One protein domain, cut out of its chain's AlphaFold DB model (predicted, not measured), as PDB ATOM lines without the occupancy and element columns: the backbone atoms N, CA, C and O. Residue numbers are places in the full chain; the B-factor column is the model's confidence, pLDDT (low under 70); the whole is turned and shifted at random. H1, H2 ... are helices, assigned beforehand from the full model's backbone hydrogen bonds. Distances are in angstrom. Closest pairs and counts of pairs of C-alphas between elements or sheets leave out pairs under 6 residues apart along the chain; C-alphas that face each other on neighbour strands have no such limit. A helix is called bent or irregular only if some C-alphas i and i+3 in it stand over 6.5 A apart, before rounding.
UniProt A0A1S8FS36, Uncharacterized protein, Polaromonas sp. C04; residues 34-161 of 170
ATOM      1  N   LEU A  34     220.565 227.456 285.799       58.75
ATOM      2  CA  LEU A  34     219.518 228.388 285.375       58.75
ATOM      3  C   LEU A  34     218.194 228.134 286.114       58.75
ATOM      4  O   LEU A  34     217.378 229.035 286.283       58.75
ATOM      5  N   ALA A  35     217.975 226.910 286.599       61.16
ATOM      6  CA  ALA A  35     216.782 226.578 287.375       61.16
ATOM      7  C   ALA A  35     216.796 227.195 288.797       61.16
ATOM      8  O   ALA A  35     215.772 227.737 289.213       61.16
ATOM      9  N   PRO A  36     217.920 227.179 289.543       61.47
ATOM     10  CA  PRO A  36     218.078 227.955 290.771       61.47
ATOM     11  C   PRO A  36     217.930 229.470 290.585       61.47
ATOM     12  O   PRO A  36     217.373 230.111 291.471       61.47
ATOM     13  N   SER A  37     218.364 230.047 289.451       66.81
ATOM     14  CA  SER A  37     218.266 231.504 289.250       66.81
ATOM     15  C   SER A  37     216.842 231.986 289.104       66.81
ATOM     16  O   SER A  37     216.487 232.983 289.722       66.81
ATOM     17  N   GLY A  38     216.028 231.270 288.321       70.75
ATOM     18  CA  GLY A  38     214.611 231.599 288.177       70.75
ATOM     19  C   GLY A  38     213.913 231.610 289.534       70.75
ATOM     20  O   GLY A  38     213.285 232.596 289.888       70.75
ATOM     21  N   LYS A  39     214.153 230.579 290.352       77.12
ATOM     22  CA  LYS A  39     213.534 230.460 291.678       77.12
ATOM     23  C   LYS A  39     213.913 231.586 292.639       77.12
ATOM     24  O   LYS A  39     213.048 232.057 293.366       77.12
ATOM     25  N   LEU A  40     215.176 232.022 292.656       81.75
ATOM     26  CA  LEU A  40     215.590 233.135 293.518       81.75
ATOM     27  C   LEU A  40     214.900 234.438 293.130       81.75
ATOM     28  O   LEU A  40     214.350 235.123 293.991       81.75
ATOM     29  N   TRP A  41     214.876 234.747 291.834       82.88
ATOM     30  CA  TRP A  41     214.163 235.918 291.341       82.88
ATOM     31  C   TRP A  41     212.660 235.810 291.578       82.88
ATOM     32  O   TRP A  41     212.058 236.792 291.992       82.88
ATOM     33  N   ASP A  42     212.063 234.627 291.423       86.44
ATOM     34  CA  ASP A  42     210.650 234.394 291.735       86.44
ATOM     35  C   ASP A  42     210.332 234.730 293.200       86.44
ATOM     36  O   ASP A  42     209.316 235.370 293.464       86.44
ATOM     37  N   ARG A  43     211.210 234.380 294.151       85.94
ATOM     38  CA  ARG A  43     211.037 234.755 295.568       85.94
ATOM     39  C   ARG A  43     211.134 236.254 295.809       85.94
ATOM     40  O   ARG A  43     210.355 236.792 296.593       85.94
ATOM     41  N   VAL A  44     212.052 236.936 295.130       87.81
ATOM     42  CA  VAL A  44     212.132 238.405 295.185       87.81
ATOM     43  C   VAL A  44     210.865 239.025 294.587       87.81
ATOM     44  O   VAL A  44     210.244 239.872 295.221       87.81
ATOM     45  N   TYR A  45     210.387 238.522 293.449       90.19
ATOM     46  CA  TYR A  45     209.124 238.966 292.860       90.19
ATOM     47  C   TYR A  45     207.912 238.682 293.756       90.19
ATOM     48  O   TYR A  45     206.938 239.432 293.720       90.19
ATOM     49  N   GLU A  46     207.919 237.610 294.549       90.06
ATOM     50  CA  GLU A  46     206.873 237.354 295.545       90.06
ATOM     51  C   GLU A  46     206.879 238.399 296.668       90.06
ATOM     52  O   GLU A  46     205.800 238.841 297.070       90.06
ATOM     53  N   LEU A  47     208.057 238.841 297.129       90.12
ATOM     54  CA  LEU A  47     208.165 239.966 298.066       90.12
ATOM     55  C   LEU A  47     207.578 241.241 297.454       90.12
ATOM     56  O   LEU A  47     206.706 241.858 298.070       90.12
ATOM     57  N   ASP A  48     207.963 241.581 296.225       89.69
ATOM     58  CA  ASP A  48     207.467 242.778 295.532       89.69
ATOM     59  C   ASP A  48     205.945 242.733 295.341       89.69
ATOM     60  O   ASP A  48     205.229 243.701 295.608       89.69
ATOM     61  N   LYS A  49     205.409 241.574 294.939       92.19
ATOM     62  CA  LYS A  49     203.960 241.363 294.825       92.19
ATOM     63  C   LYS A  49     203.254 241.564 296.157       92.19
ATOM     64  O   LYS A  49     202.151 242.109 296.163       92.19
ATOM     65  N   LEU A  50     203.847 241.128 297.266       89.56
ATOM     66  CA  LEU A  50     203.263 241.301 298.592       89.56
ATOM     67  C   LEU A  50     203.199 242.787 298.960       89.56
ATOM     68  O   LEU A  50     202.144 243.247 299.397       89.56
ATOM     69  N   VAL A  51     204.267 243.544 298.699       90.06
ATOM     70  CA  VAL A  51     204.297 245.002 298.903       90.06
ATOM     71  C   VAL A  51     203.209 245.700 298.085       90.06
ATOM     72  O   VAL A  51     202.440 246.491 298.633       90.06
ATOM     73  N   LEU A  52     203.084 245.361 296.800       91.81
ATOM     74  CA  LEU A  52     202.079 245.948 295.908       91.81
ATOM     75  C   LEU A  52     200.642 245.545 296.276       91.81
ATOM     76  O   LEU A  52     199.718 246.338 296.110       91.81
ATOM     77  N   SER A  53     200.447 244.324 296.776       94.06
ATOM     78  CA  SER A  53     199.124 243.803 297.147       94.06
ATOM     79  C   SER A  53     198.655 244.300 298.516       94.06
ATOM     80  O   SER A  53     197.452 244.404 298.752       94.06
ATOM     81  N   TYR A  54     199.590 244.605 299.422       93.81
ATOM     82  CA  TYR A  54     199.315 245.028 300.797       93.81
ATOM     83  C   TYR A  54     200.126 246.278 301.185       93.81
ATOM     84  O   TYR A  54     200.905 246.239 302.146       93.81
ATOM     85  N   PRO A  55     199.925 247.418 300.497       94.19
ATOM     86  CA  PRO A  55     200.737 248.618 300.700       94.19
ATOM     87  C   PRO A  55     200.631 249.175 302.123       94.19
ATOM     88  O   PRO A  55     201.614 249.666 302.667       94.19
ATOM     89  N   GLU A  56     199.473 249.053 302.777       95.31
ATOM     90  CA  GLU A  56     199.291 249.491 304.169       95.31
ATOM     91  C   GLU A  56     200.121 248.666 305.160       95.31
ATOM     92  O   GLU A  56     200.667 249.206 306.123       95.31
ATOM     93  N   LEU A  57     200.241 247.354 304.926       94.44
ATOM     94  CA  LEU A  57     201.061 246.476 305.757       94.44
ATOM     95  C   LEU A  57     202.542 246.824 305.596       94.44
ATOM     96  O   LEU A  57     203.267 246.900 306.588       94.44
ATOM     97  N   PHE A  58     202.971 247.083 304.360       94.00
ATOM     98  CA  PHE A  58     204.332 247.513 304.075       94.00
ATOM     99  C   PHE A  58     204.637 248.900 304.655       94.00
ATOM    100  O   PHE A  58     205.667 249.081 305.291       94.00
ATOM    101  N   ALA A  59     203.719 249.863 304.545       94.69
ATOM    102  CA  ALA A  59     203.883 251.181 305.157       94.69
ATOM    103  C   ALA A  59     204.060 251.087 306.680       94.69
ATOM    104  O   ALA A  59     204.901 251.778 307.251       94.69
ATOM    105  N   ARG A  60     203.317 250.192 307.343       94.94
ATOM    106  CA  ARG A  60     203.491 249.917 308.779       94.94
ATOM    107  C   ARG A  60     204.826 249.261 309.091       94.94
ATOM    108  O   ARG A  60     205.435 249.610 310.091       94.94
ATOM    109  N   PHE A  61     205.283 248.341 308.245       96.06
ATOM    110  CA  PHE A  61     206.622 247.773 308.368       96.06
ATOM    111  C   PHE A  61     207.682 248.878 308.315       96.06
ATOM    112  O   PHE A  61     208.449 249.024 309.261       96.06
ATOM    113  N   MET A  62     207.625 249.737 307.295       95.56
ATOM    114  CA  MET A  62     208.556 250.855 307.121       95.56
ATOM    115  C   MET A  62     208.470 251.907 308.232       95.56
ATOM    116  O   MET A  62     209.482 252.517 308.575       95.56
ATOM    117  N   ALA A  63     207.301 252.110 308.846       95.12
ATOM    118  CA  ALA A  63     207.152 253.018 309.984       95.12
ATOM    119  C   ALA A  63     207.999 252.595 311.201       95.12
ATOM    120  O   ALA A  63     208.398 253.442 312.000       95.12
ATOM    121  N   GLU A  64     208.324 251.305 311.321       95.56
ATOM    122  CA  GLU A  64     209.124 250.755 312.417       95.56
ATOM    123  C   GLU A  64     210.631 250.683 312.088       95.56
ATOM    124  O   GLU A  64     211.407 250.150 312.883       95.56
ATOM    125  N   VAL A  65     211.084 251.237 310.953       94.88
ATOM    126  CA  VAL A  65     212.489 251.138 310.509       94.88
ATOM    127  C   VAL A  65     213.479 251.768 311.498       94.88
ATOM    128  O   VAL A  65     214.595 251.285 311.648       94.88
ATOM    129  N   HIS A  66     213.062 252.801 312.236       91.88
ATOM    130  CA  HIS A  66     213.881 253.477 313.252       91.88
ATOM    131  C   HIS A  66     213.546 253.043 314.687       91.88
ATOM    132  O   HIS A  66     213.970 253.688 315.650       91.88
ATOM    133  N   ARG A  67     212.749 251.984 314.861       93.06
ATOM    134  CA  ARG A  67     212.313 251.542 316.184       93.06
ATOM    135  C   ARG A  67     213.503 251.050 317.012       93.06
ATOM    136  O   ARG A  67     214.272 250.198 316.577       93.06
ATOM    137  N   THR A  68     213.618 251.547 318.241       91.00
ATOM    138  CA  THR A  68     214.686 251.167 319.185       91.00
ATOM    139  C   THR A  68     214.225 250.208 320.282       91.00
ATOM    140  O   THR A  68     215.050 249.558 320.920       91.00
ATOM    141  N   SER A  69     212.916 250.099 320.514       92.69
ATOM    142  CA  SER A  69     212.320 249.195 321.498       92.69
ATOM    143  C   SER A  69     211.758 247.926 320.839       92.69
ATOM    144  O   SER A  69     211.442 247.946 319.652       92.69
ATOM    145  N   PRO A  70     211.581 246.815 321.575       94.56
ATOM    146  CA  PRO A  70     210.912 245.624 321.043       94.56
ATOM    147  C   PRO A  70     209.492 245.936 320.542       94.56
ATOM    148  O   PRO A  70     208.795 246.767 321.132       94.56
ATOM    149  N   TYR A  71     209.052 245.294 319.462       96.38
ATOM    150  CA  TYR A  71     207.686 245.353 318.937       96.38
ATOM    151  C   TYR A  71     206.942 244.044 319.232       96.38
ATOM    152  O   TYR A  71     205.930 244.027 319.941       96.38
ATOM    153  N   PHE A  72     207.463 242.919 318.737       96.75
ATOM    154  CA  PHE A  72     206.804 241.616 318.847       96.75
ATOM    155  C   PHE A  72     206.834 241.039 320.258       96.75
ATOM    156  O   PHE A  72     205.887 240.356 320.654       96.75
ATOM    157  N   TYR A  73     207.862 241.356 321.042       94.88
ATOM    158  CA  TYR A  73     208.001 240.876 322.424       94.88
ATOM    159  C   TYR A  73     207.779 241.967 323.473       94.88
ATOM    160  O   TYR A  73     208.008 241.725 324.655       94.88
ATOM    161  N   ALA A  74     207.311 243.150 323.069       93.94
ATOM    162  CA  ALA A  74     206.806 244.142 324.014       93.94
ATOM    163  C   ALA A  74     205.551 243.638 324.737       93.94
ATOM    164  O   ALA A  74     204.829 242.775 324.227       93.94
ATOM    165  N   ASP A  75     205.278 244.205 325.911       94.38
ATOM    166  CA  ASP A  75     204.066 243.909 326.669       94.38
ATOM    167  C   ASP A  75     202.801 244.211 325.829       94.38
ATOM    168  O   ASP A  75     202.776 245.222 325.116       94.38
ATOM    169  N   PRO A  76     201.745 243.374 325.886       94.31
ATOM    170  CA  PRO A  76     200.502 243.607 325.147       94.31
ATOM    171  C   PRO A  76     199.809 244.945 325.442       94.31
ATOM    172  O   PRO A  76     199.046 245.417 324.602       94.31
ATOM    173  N   SER A  77     200.067 245.562 326.599       92.94
ATOM    174  CA  SER A  77     199.590 246.914 326.929       92.94
ATOM    175  C   SER A  77     200.298 248.016 326.134       92.94
ATOM    176  O   SER A  77     199.719 249.078 325.919       92.94
ATOM    177  N   VAL A  78     201.526 247.762 325.666       93.00
ATOM    178  CA  VAL A  78     202.327 248.689 324.851       93.00
ATOM    179  C   VAL A  78     202.094 248.442 323.364       93.00
ATOM    180  O   VAL A  78     201.944 249.387 322.592       93.00
ATOM    181  N   VAL A  79     202.061 247.171 322.952       93.94
ATOM    182  CA  VAL A  79     201.815 246.760 321.563       93.94
ATOM    183  C   VAL A  79     200.663 245.751 321.535       93.94
ATOM    184  O   VAL A  79     200.889 244.547 321.722       93.94
ATOM    185  N   PRO A  80     199.425 246.218 321.284       94.31
ATOM    186  CA  PRO A  80     198.244 245.364 321.248       94.31
ATOM    187  C   PRO A  80     198.368 244.223 320.229       94.31
ATOM    188  O   PRO A  80     198.778 244.424 319.087       94.31
ATOM    189  N   ARG A  81     197.963 243.008 320.621       95.88
ATOM    190  CA  ARG A  81     198.012 241.794 319.780       95.88
ATOM    191  C   ARG A  81     196.825 241.713 318.814       95.88
ATOM    192  O   ARG A  81     196.034 240.773 318.854       95.88
ATOM    193  N   THR A  82     196.667 242.740 317.987       95.56
ATOM    194  CA  THR A  82     195.586 242.851 316.997       95.56
ATOM    195  C   THR A  82     195.888 242.035 315.737       95.56
ATOM    196  O   THR A  82     196.954 241.444 315.590       95.56
ATOM    197  N   LYS A  83     194.953 242.017 314.780       95.38
ATOM    198  CA  LYS A  83     195.178 241.422 313.453       95.38
ATOM    199  C   LYS A  83     196.444 241.976 312.784       95.38
ATOM    200  O   LYS A  83     197.239 241.208 312.251       95.38
ATOM    201  N   ASP A  84     196.639 243.287 312.877       93.25
ATOM    202  CA  ASP A  84     197.754 244.005 312.259       93.25
ATOM    203  C   ASP A  84     199.107 243.533 312.794       93.25
ATOM    204  O   ASP A  84     200.039 243.306 312.025       93.25
ATOM    205  N   PHE A  85     199.180 243.295 314.106       96.31
ATOM    206  CA  PHE A  85     200.355 242.736 314.765       96.31
ATOM    207  C   PHE A  85     200.771 241.396 314.144       96.31
ATOM    208  O   PHE A  85     201.935 241.190 313.797       96.31
ATOM    209  N   TYR A  86     199.813 240.479 313.978       96.19
ATOM    210  CA  TYR A  86     200.094 239.152 313.432       96.19
ATOM    211  C   TYR A  86     200.407 239.190 311.936       96.19
ATOM    212  O   TYR A  86     201.272 238.443 311.487       96.19
ATOM    213  N   GLN A  87     199.760 240.074 311.173       95.75
ATOM    214  CA  GLN A  87     200.086 240.278 309.759       95.75
ATOM    215  C   GLN A  87     201.516 240.797 309.586       95.75
ATOM    216  O   GLN A  87     202.243 240.314 308.721       95.75
ATOM    217  N   LEU A  88     201.948 241.723 310.446       96.44
ATOM    218  CA  LEU A  88     203.309 242.250 310.416       96.44
ATOM    219  C   LEU A  88     204.338 241.186 310.811       96.44
ATOM    220  O   LEU A  88     205.372 241.054 310.160       96.44
ATOM    221  N   LYS A  89     204.027 240.366 311.822       96.31
ATOM    222  CA  LYS A  89     204.890 239.241 312.207       96.31
ATOM    223  C   LYS A  89     204.999 238.204 311.085       96.31
ATOM    224  O   LYS A  89     206.087 237.704 310.815       96.31
ATOM    225  N   ALA A  90     203.898 237.914 310.392       95.31
ATOM    226  CA  ALA A  90     203.892 237.021 309.235       95.31
ATOM    227  C   ALA A  90     204.747 237.564 308.079       95.31
ATOM    228  O   ALA A  90     205.516 236.806 307.489       95.31
ATOM    229  N   LEU A  91     204.677 238.871 307.800       95.44
ATOM    230  CA  LEU A  91     205.538 239.524 306.810       95.44
ATOM    231  C   LEU A  91     207.024 239.386 307.165       95.44
ATOM    232  O   LEU A  91     207.850 239.114 306.293       95.44
ATOM    233  N   VAL A  92     207.361 239.545 308.444       96.25
ATOM    234  CA  VAL A  92     208.727 239.373 308.950       96.25
ATOM    235  C   VAL A  92     209.217 237.939 308.754       96.25
ATOM    236  O   VAL A  92     210.293 237.747 308.195       96.25
ATOM    237  N   TYR A  93     208.422 236.928 309.119       95.50
ATOM    238  CA  TYR A  93     208.786 235.534 308.840       95.50
ATOM    239  C   TYR A  93     208.969 235.267 307.348       95.50
ATOM    240  O   TYR A  93     209.887 234.547 306.968       95.50
ATOM    241  N   PHE A  94     208.116 235.846 306.501       94.12
ATOM    242  CA  PHE A  94     208.220 235.664 305.059       94.12
ATOM    243  C   PHE A  94     209.564 236.178 304.524       94.12
ATOM    244  O   PHE A  94     210.256 235.445 303.824       94.12
ATOM    245  N   HIS A  95     209.992 237.375 304.938       95.00
ATOM    246  CA  HIS A  95     211.317 237.902 304.597       95.00
ATOM    247  C   HIS A  95     212.453 236.998 305.092       95.00
ATOM    248  O   HIS A  95     213.339 236.659 304.313       95.00
ATOM    249  N   LEU A  96     212.419 236.576 306.361       95.38
ATOM    250  CA  LEU A  96     213.465 235.724 306.935       95.38
ATOM    251  C   LEU A  96     213.573 234.372 306.210       95.38
ATOM    252  O   LEU A  96     214.681 233.901 305.956       95.38
ATOM    253  N   ASN A  97     212.443 233.784 305.813       93.38
ATOM    254  CA  ASN A  97     212.418 232.550 305.025       93.38
ATOM    255  C   ASN A  97     212.995 232.759 303.619       93.38
ATOM    256  O   ASN A  97     213.754 231.919 303.141       93.38
ATOM    257  N   VAL A  98     212.679 233.885 302.967       93.50
ATOM    258  CA  VAL A  98     213.271 234.232 301.665       93.50
ATOM    259  C   VAL A  98     214.784 234.422 301.793       93.50
ATOM    260  O   VAL A  98     215.528 233.932 300.948       93.50
ATOM    261  N   PHE A  99     215.271 235.065 302.858       94.06
ATOM    262  CA  PHE A  99     216.711 235.223 303.092       94.06
ATOM    263  C   PHE A  99     217.414 233.885 303.318       94.06
ATOM    264  O   PHE A  99     218.484 233.656 302.755       94.06
ATOM    265  N   GLU A 100     216.812 232.979 304.088       93.06
ATOM    266  CA  GLU A 100     217.348 231.628 304.248       93.06
ATOM    267  C   GLU A 100     217.396 230.886 302.904       93.06
ATOM    268  O   GLU A 100     218.410 230.263 302.582       93.06
ATOM    269  N   GLU A 101     216.339 230.968 302.092       90.25
ATOM    270  CA  GLU A 101     216.288 230.323 300.776       90.25
ATOM    271  C   GLU A 101     217.353 230.888 299.824       90.25
ATOM    272  O   GLU A 101     218.049 230.109 299.160       90.25
ATOM    273  N   ILE A 102     217.542 232.213 299.811       89.81
ATOM    274  CA  ILE A 102     218.624 232.886 299.076       89.81
ATOM    275  C   ILE A 102     219.971 232.321 299.518       89.81
ATOM    276  O   ILE A 102     220.696 231.755 298.696       89.81
ATOM    277  N   PHE A 103     220.270 232.381 300.817       90.94
ATOM    278  CA  PHE A 103     221.541 231.918 301.366       90.94
ATOM    279  C   PHE A 103     221.795 230.436 301.067       90.94
ATOM    280  O   PHE A 103     222.884 230.050 300.641       90.94
ATOM    281  N   LEU A 104     220.810 229.561 301.276       87.62
ATOM    282  CA  LEU A 104     220.966 228.127 301.034       87.62
ATOM    283  C   LEU A 104     221.133 227.812 299.549       87.62
ATOM    284  O   LEU A 104     221.779 226.818 299.215       87.62
ATOM    285  N   THR A 105     220.572 228.626 298.660       83.88
ATOM    286  CA  THR A 105     220.739 228.438 297.220       83.88
ATOM    287  C   THR A 105     222.133 228.862 296.778       83.88
ATOM    288  O   THR A 105     222.797 228.102 296.070       83.88
ATOM    289  N   THR A 106     222.619 230.015 297.240       83.62
ATOM    290  CA  THR A 106     223.917 230.577 296.835       83.62
ATOM    291  C   THR A 106     225.105 229.870 297.500       83.62
ATOM    292  O   THR A 106     226.131 229.658 296.857       83.62
ATOM    293  N   SER A 107     224.958 229.392 298.742       79.31
ATOM    294  CA  SER A 107     226.041 228.768 299.529       79.31
ATOM    295  C   SER A 107     226.310 227.279 299.240       79.31
ATOM    296  O   SER A 107     227.270 226.705 299.764       79.31
ATOM    297  N   ARG A 108     225.482 226.605 298.428       71.19
ATOM    298  CA  ARG A 108     225.558 225.140 298.219       71.19
ATOM    299  C   ARG A 108     226.720 224.665 297.341       71.19
ATOM    300  O   ARG A 108     227.125 223.512 297.469       71.19
ATOM    301  N   SER A 109     227.243 225.495 296.440       68.38
ATOM    302  CA  SER A 109     228.314 225.108 295.509       68.38
ATOM    303  C   SER A 109     229.152 226.319 295.128       68.38
ATOM    304  O   SER A 109     228.593 227.331 294.729       68.38
ATOM    305  N   GLY A 110     230.484 226.205 295.161       66.38
ATOM    306  CA  GLY A 110     231.383 227.307 294.785       66.38
ATOM    307  C   GLY A 110     231.214 227.781 293.335       66.38
ATOM    308  O   GLY A 110     231.516 228.925 293.015       66.38
ATOM    309  N   TRP A 111     230.695 226.920 292.458       66.56
ATOM    310  CA  TRP A 111     230.372 227.289 291.081       66.56
ATOM    311  C   TRP A 111     229.042 228.076 291.000       66.56
ATOM    312  O   TRP A 111     228.965 229.059 290.271       66.56
ATOM    313  N   ILE A 112     228.046 227.728 291.829       66.69
ATOM    314  CA  ILE A 112     226.802 228.506 291.989       66.69
ATOM    315  C   ILE A 112     227.131 229.858 292.642       66.69
ATOM    316  O   ILE A 112     226.797 230.894 292.087       66.69
ATOM    317  N   ALA A 113     227.888 229.873 293.737       66.56
ATOM    318  CA  ALA A 113     228.303 231.096 294.425       66.56
ATOM    319  C   ALA A 113     228.935 232.144 293.489       66.56
ATOM    320  O   ALA A 113     228.635 233.330 293.597       66.56
ATOM    321  N   ARG A 114     229.773 231.706 292.535       68.50
ATOM    322  CA  ARG A 114     230.393 232.591 291.534       68.50
ATOM    323  C   ARG A 114     229.409 233.112 290.493       68.50
ATOM    324  O   ARG A 114     229.495 234.275 290.129       68.50
ATOM    325  N   GLN A 115     228.508 232.268 289.997       69.19
ATOM    326  CA  GLN A 115     227.536 232.680 288.980       69.19
ATOM    327  C   GLN A 115     226.438 233.587 289.546       69.19
ATOM    328  O   GLN A 115     225.852 234.373 288.809       69.19
ATOM    329  N   PHE A 116     226.154 233.464 290.839       68.25
ATOM    330  CA  PHE A 116     225.101 234.212 291.510       68.25
ATOM    331  C   PHE A 116     225.582 235.462 292.230       68.25
ATOM    332  O   PHE A 116     224.754 236.089 292.871       68.25
ATOM    333  N   GLU A 117     226.868 235.811 292.147       75.69
ATOM    334  CA  GLU A 117     227.437 236.929 292.909       75.69
ATOM    335  C   GLU A 117     227.079 236.802 294.397       75.69
ATOM    336  O   GLU A 117     226.392 237.650 294.960       75.69
ATOM    337  N   GLN A 118     227.488 235.695 295.037       80.75
ATOM    338  CA  GLN A 118     227.121 235.396 296.430       80.75
ATOM    339  C   GLN A 118     227.315 236.604 297.362       80.75
ATOM    340  O   GLN A 118     226.448 236.870 298.183       80.75
ATOM    341  N   GLU A 119     228.406 237.354 297.193       83.75
ATOM    342  CA  GLU A 119     228.691 238.565 297.972       83.75
ATOM    343  C   GLU A 119     227.573 239.616 297.865       83.75
ATOM    344  O   GLU A 119     227.187 240.193 298.877       83.75
ATOM    345  N   GLY A 120     226.981 239.803 296.679       87.25
ATOM    346  CA  GLY A 120     225.861 240.723 296.474       87.25
ATOM    347  C   GLY A 120     224.567 240.255 297.148       87.25
ATOM    348  O   GLY A 120     223.822 241.068 297.697       87.25
ATOM    349  N   TRP A 121     224.304 238.945 297.175       90.06
ATOM    350  CA  TRP A 121     223.169 238.394 297.930       90.06
ATOM    351  C   TRP A 121     223.384 238.446 299.438       90.06
ATOM    352  O   TRP A 121     222.438 238.715 300.178       90.06
ATOM    353  N   ASP A 122     224.611 238.203 299.893       92.00
ATOM    354  CA  ASP A 122     224.976 238.306 301.299       92.00
ATOM    355  C   ASP A 122     224.779 239.760 301.770       92.00
ATOM    356  O   ASP A 122     224.080 239.994 302.758       92.00
ATOM    357  N   GLU A 123     225.263 240.746 301.003       92.38
ATOM    358  CA  GLU A 123     225.032 242.174 301.263       92.38
ATOM    359  C   GLU A 123     223.539 242.537 301.238       92.38
ATOM    360  O   GLU A 123     223.055 243.231 302.136       92.38
ATOM    361  N   TYR A 124     222.778 242.028 300.264       91.81
ATOM    362  CA  TYR A 124     221.326 242.217 300.193       91.81
ATOM    363  C   TYR A 124     220.619 241.725 301.465       91.81
ATOM    364  O   TYR A 124     219.787 242.445 302.031       91.81
ATOM    365  N   ILE A 125     220.967 240.521 301.939       94.31
ATOM    366  CA  ILE A 125     220.417 239.949 303.171       94.31
ATOM    367  C   ILE A 125     220.798 240.829 304.360       94.31
ATOM    368  O   ILE A 125     219.917 241.207 305.132       94.31
ATOM    369  N   PHE A 126     222.074 241.197 304.510       95.00
ATOM    370  CA  PHE A 126     222.525 242.007 305.643       95.00
ATOM    371  C   PHE A 126     221.858 243.375 305.674       95.00
ATOM    372  O   PHE A 126     221.351 243.775 306.722       95.00
ATOM    373  N   ARG A 127     221.780 244.063 304.532       94.56
ATOM    374  CA  ARG A 127     221.164 245.388 304.431       94.56
ATOM    375  C   ARG A 127     219.700 245.365 304.861       94.56
ATOM    376  O   ARG A 127     219.279 246.242 305.611       94.56
ATOM    377  N   LYS A 128     218.933 244.349 304.451       94.69
ATOM    378  CA  LYS A 128     217.532 244.198 304.877       94.69
ATOM    379  C   LYS A 128     217.405 243.702 306.323       94.69
ATOM    380  O   LYS A 128     216.548 244.182 307.059       94.69
ATOM    381  N   MET A 129     218.276 242.804 306.781       94.88
ATOM    382  CA  MET A 129     218.276 242.298 308.163       94.88
ATOM    383  C   MET A 129     218.484 243.392 309.221       94.88
ATOM    384  O   MET A 129     218.095 243.189 310.370       94.88
ATOM    385  N   ARG A 130     219.028 244.561 308.850       95.19
ATOM    386  CA  ARG A 130     219.131 245.741 309.732       95.19
ATOM    387  C   ARG A 130     217.777 246.250 310.228       95.19
ATOM    388  O   ARG A 130     217.730 246.974 311.222       95.19
ATOM    389  N   HIS A 131     216.674 245.897 309.563       96.31
ATOM    390  CA  HIS A 131     215.347 246.310 310.002       96.31
ATOM    391  C   HIS A 131     215.052 245.781 311.421       96.31
ATOM    392  O   HIS A 131     215.100 244.562 311.631       96.31
ATOM    393  N   PRO A 132     214.660 246.640 312.386       95.81
ATOM    394  CA  PRO A 132     214.500 246.242 313.787       95.81
ATOM    395  C   PRO A 132     213.564 245.051 313.987       95.81
ATOM    396  O   PRO A 132     213.867 244.152 314.762       95.81
ATOM    397  N   LEU A 133     212.459 245.008 313.236       96.69
ATOM    398  CA  LEU A 133     211.486 243.914 313.294       96.69
ATOM    399  C   LEU A 133     212.045 242.562 312.818       96.69
ATOM    400  O   LEU A 133     211.714 241.530 313.399       96.69
ATOM    401  N   LEU A 134     212.887 242.561 311.775       96.38
ATOM    402  CA  LEU A 134     213.516 241.341 311.255       96.38
ATOM    403  C   LEU A 134     214.527 240.805 312.265       96.38
ATOM    404  O   LEU A 134     214.474 239.630 312.632       96.38
ATOM    405  N   ARG A 135     215.386 241.697 312.767       95.00
ATOM    406  CA  ARG A 135     216.377 241.382 313.795       95.00
ATOM    407  C   ARG A 135     215.723 240.874 315.077       95.00
ATOM    408  O   ARG A 135     216.115 239.832 315.583       95.00
ATOM    409  N   GLU A 136     214.675 241.544 315.556       95.75
ATOM    410  CA  GLU A 136     213.968 241.159 316.782       95.75
ATOM    411  C   GLU A 136     213.444 239.716 316.724       95.75
ATOM    412  O   GLU A 136     213.645 238.951 317.670       95.75
ATOM    413  N   VAL A 137     212.781 239.330 315.626       95.75
ATOM    414  CA  VAL A 137     212.278 237.954 315.460       95.75
ATOM    415  C   VAL A 137     213.431 236.972 315.316       95.75
ATOM    416  O   VAL A 137     213.416 235.914 315.949       95.75
ATOM    417  N   PHE A 138     214.447 237.317 314.526       94.88
ATOM    418  CA  PHE A 138     215.594 236.448 314.320       94.88
ATOM    419  C   PHE A 138     216.337 236.164 315.634       94.88
ATOM    420  O   PHE A 138     216.515 235.005 316.000       94.88
ATOM    421  N   ASP A 139     216.687 237.184 316.409       93.19
ATOM    422  CA  ASP A 139     217.447 237.020 317.654       93.19
ATOM    423  C   ASP A 139     216.707 236.160 318.684       93.19
ATOM    424  O   ASP A 139     217.315 235.405 319.450       93.19
ATOM    425  N   ARG A 140     215.376 236.258 318.706       92.56
ATOM    426  CA  ARG A 140     214.531 235.555 319.674       92.56
ATOM    427  C   ARG A 140     214.193 234.134 319.253       92.56
ATOM    428  O   ARG A 140     214.140 233.252 320.109       92.56
ATOM    429  N   GLU A 141     213.962 233.899 317.966       92.81
ATOM    430  CA  GLU A 141     213.376 232.645 317.486       92.81
ATOM    431  C   GLU A 141     214.280 231.848 316.539       92.81
ATOM    432  O   GLU A 141     214.035 230.656 316.336       92.81
ATOM    433  N   ALA A 142     215.376 232.417 316.022       87.44
ATOM    434  CA  ALA A 142     216.217 231.733 315.037       87.44
ATOM    435  C   ALA A 142     216.794 230.412 315.541       87.44
ATOM    436  O   ALA A 142     217.004 229.490 314.759       87.44
ATOM    437  N   LYS A 143     217.019 230.267 316.852       86.75
ATOM    438  CA  LYS A 143     217.496 228.997 317.416       86.75
ATOM    439  C   LYS A 143     216.508 227.845 317.192       86.75
ATOM    440  O   LYS A 143     216.952 226.705 317.083       86.75
ATOM    441  N   GLN A 144     215.211 228.140 317.150       86.25
ATOM    442  CA  GLN A 144     214.139 227.158 316.980       86.25
ATOM    443  C   GLN A 144     213.732 227.006 315.511       86.25
ATOM    444  O   GLN A 144     213.443 225.894 315.082       86.25
ATOM    445  N   ILE A 145     213.725 228.110 314.757       85.00
ATOM    446  CA  ILE A 145     213.174 228.159 313.395       85.00
ATOM    447  C   ILE A 145     214.241 227.898 312.325       85.00
ATOM    448  O   ILE A 145     213.961 227.198 311.358       85.00
ATOM    449  N   TYR A 146     215.466 228.393 312.523       84.12
ATOM    450  CA  TYR A 146     216.546 228.355 311.531       84.12
ATOM    451  C   TYR A 146     217.732 227.510 312.029       84.12
ATOM    452  O   TYR A 146     218.756 228.045 312.472       84.12
ATOM    453  N   PRO A 147     217.631 226.168 312.027       71.69
ATOM    454  CA  PRO A 147     218.736 225.323 312.450       71.69
ATOM    455  C   PRO A 147     219.875 225.322 311.414       71.69
ATOM    456  O   PRO A 147     219.700 224.961 310.255       71.69
ATOM    457  N   GLY A 148     221.093 225.638 311.864       84.19
ATOM    458  CA  GLY A 148     222.325 225.379 311.113       84.19
ATOM    459  C   GLY A 148     222.908 226.593 310.385       84.19
ATOM    460  O   GLY A 148     223.063 227.664 310.967       84.19
ATOM    461  N   LYS A 149     223.293 226.398 309.115       89.62
ATOM    462  CA  LYS A 149     224.244 227.266 308.393       89.62
ATOM    463  C   LYS A 149     223.786 228.715 308.218       89.62
ATOM    464  O   LYS A 149     224.636 229.598 308.261       89.62
ATOM    465  N   PHE A 150     222.489 228.958 308.009       92.19
ATOM    466  CA  PHE A 150     221.967 230.317 307.839       92.19
ATOM    467  C   PHE A 150     222.088 231.119 309.136       92.19
ATOM    468  O   PHE A 150     222.601 232.235 309.135       92.19
ATOM    469  N   ARG A 151     221.733 230.509 310.272       93.19
ATOM    470  CA  ARG A 151     221.912 231.143 311.578       93.19
ATOM    471  C   ARG A 151     223.370 231.469 311.861       93.19
ATOM    472  O   ARG A 151     223.675 232.591 312.254       93.19
ATOM    473  N   ASP A 152     224.264 230.524 311.606       92.81
ATOM    474  CA  ASP A 152     225.698 230.725 311.821       92.81
ATOM    475  C   ASP A 152     226.281 231.774 310.850       92.81
ATOM    476  O   ASP A 152     227.253 232.459 311.164       92.81
ATOM    477  N   PHE A 153     225.708 231.919 309.653       93.44
ATOM    478  CA  PHE A 153     226.046 232.978 308.700       93.44
ATOM    479  C   PHE A 153     225.641 234.362 309.215       93.44
ATOM    480  O   PHE A 153     226.483 235.258 309.251       93.44
ATOM    481  N   VAL A 154     224.405 234.520 309.685       93.06
ATOM    482  CA  VAL A 154     223.914 235.787 310.246       93.06
ATOM    483  C   VAL A 154     224.688 236.152 311.517       93.06
ATOM    484  O   VAL A 154     225.160 237.276 311.649       93.06
ATOM    485  N   GLN A 155     224.908 235.194 312.423       92.19
ATOM    486  CA  GLN A 155     225.626 235.427 313.683       92.19
ATOM    487  C   GLN A 155     227.090 235.833 313.472       92.19
ATOM    488  O   GLN A 155     227.579 236.731 314.153       92.19
ATOM    489  N   ARG A 156     227.799 235.222 312.510       93.81
ATOM    490  CA  ARG A 156     229.182 235.620 312.182       93.81
ATOM    491  C   ARG A 156     229.275 237.037 311.612       93.81
ATOM    492  O   ARG A 156     230.304 237.685 311.780       93.81
ATOM    493  N   ASN A 157     228.209 237.516 310.976       93.25
ATOM    494  CA  ASN A 157     228.147 238.829 310.337       93.25
ATOM    495  C   ASN A 157     227.264 239.827 311.101       93.25
ATOM    496  O   ASN A 157     226.856 240.841 310.544       93.25
ATOM    497  N   HIS A 158     227.003 239.576 312.390       91.19
ATOM    498  CA  HIS A 158     226.121 240.402 313.223       91.19
ATOM    499  C   HIS A 158     226.485 241.894 313.203       91.19
ATOM    500  O   HIS A 158     225.605 242.743 313.121       91.19
ATOM    501  N   HIS A 159     227.783 242.208 313.180       91.69
ATOM    502  CA  HIS A 159     228.287 243.580 313.106       91.69
ATOM    503  C   HIS A 159     227.735 244.373 311.905       91.69
ATOM    504  O   HIS A 159     227.466 245.559 312.044       91.69
ATOM    505  N   GLN A 160     227.500 243.727 310.754       91.19
ATOM    506  CA  GLN A 160     226.944 244.376 309.554       91.19
ATOM    507  C   GLN A 160     225.429 244.606 309.649       91.19
ATOM    508  O   GLN A 160     224.859 245.378 308.878       91.19
ATOM    509  N   ILE A 161     224.764 243.902 310.566       90.56
ATOM    510  CA  ILE A 161     223.311 243.926 310.787       90.56
ATOM    511  C   ILE A 161     222.949 244.910 311.912       90.56
ATOM    512  O   ILE A 161     221.820 245.391 311.995       90.56
TER     513      ILE A 161
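What this domain is: This is residues 34 to 161 of the 170 residues of an uncharacterized protein of Polaromonas sp. C04 (UniProt A0A1S8FS36). Look first for long helix H3 through the middle, with H1 and H5 packed on its later half, residues 95 to 106, both running back nearly antiparallel to it, and H6 crossing it steeply at residues 92 to 96. H2 crosses near H3's first end, before which the long loop of residues 64 to 82 lies; H4 sits past its other end. The 128 printed residues, with eight named helices in the order H1 to H8 and no named strand, are all helix in class. The whole is compact, with a radius of gyration of the C-alphas of 15.4 A, yet elongated, spanning 51 by 32 by 24 A.

Where its parts are: Find C-alpha 34 at (219.518, 228.388, 285.375); H1 runs from there to residue 53, 28.1 A. H2 is residues 55 to 63. Find C-alpha 83 at (195.178, 241.422, 313.453); H3 runs 34.9 A to residue 106. H4 is 110 to 115, H5 118 to 129, H6 132 to 145, H7 149 to 156 and H8 158 to 161, ending at (223.311, 243.926, 310.787). H6 is irregular: C-alphas 140 and 143 are 7.5 A apart.

How they stand to each other: Start at the hub, H3. Its residues 95 to 105 touch H1, opposite ways at a shallow tilt of 17 degrees; the closest C-alphas, Leu 40 and Ile 102, are 6.3 A apart. Its residues 84 to 88 touch H2, about perpendicular at 82 degrees, closest at C-alphas 57 and 88, 6.7 A. Its residues 99 to 106 touch H5, opposite ways at a shallow tilt of 16 degrees, closest at C-alphas 106 and 118, 5.8 A. Its residues 92 to 96 touch residues 133 to 138 of H6 at a steep tilt of 68 degrees, only just short of about perpendicular, closest at C-alphas 92 and 134, 5.7 A. H7 only just touches H3, with 3 pairs of C-alphas within 8 A, closest at 100 and 150, 6.0 A. H8 touches residues 126 to 129 of H5, closest at C-alphas 126 and 161, 5.5 A. H4 is near H1. H1 and H5 are apart. In H1 to H5 and H7 each O i to N i+4 pair is within hydrogen-bond range, in H6 8 of 10; H8 is too short for one.

The domain as a whole: The C-alphas farthest apart, Ser 77 and Trp 111, are 51.2 A apart. The printed part has no cut; the link from H2 to H3 is long, the other links tight. The pLDDT is under 70 at residues 34 to 37 and 109 to 116.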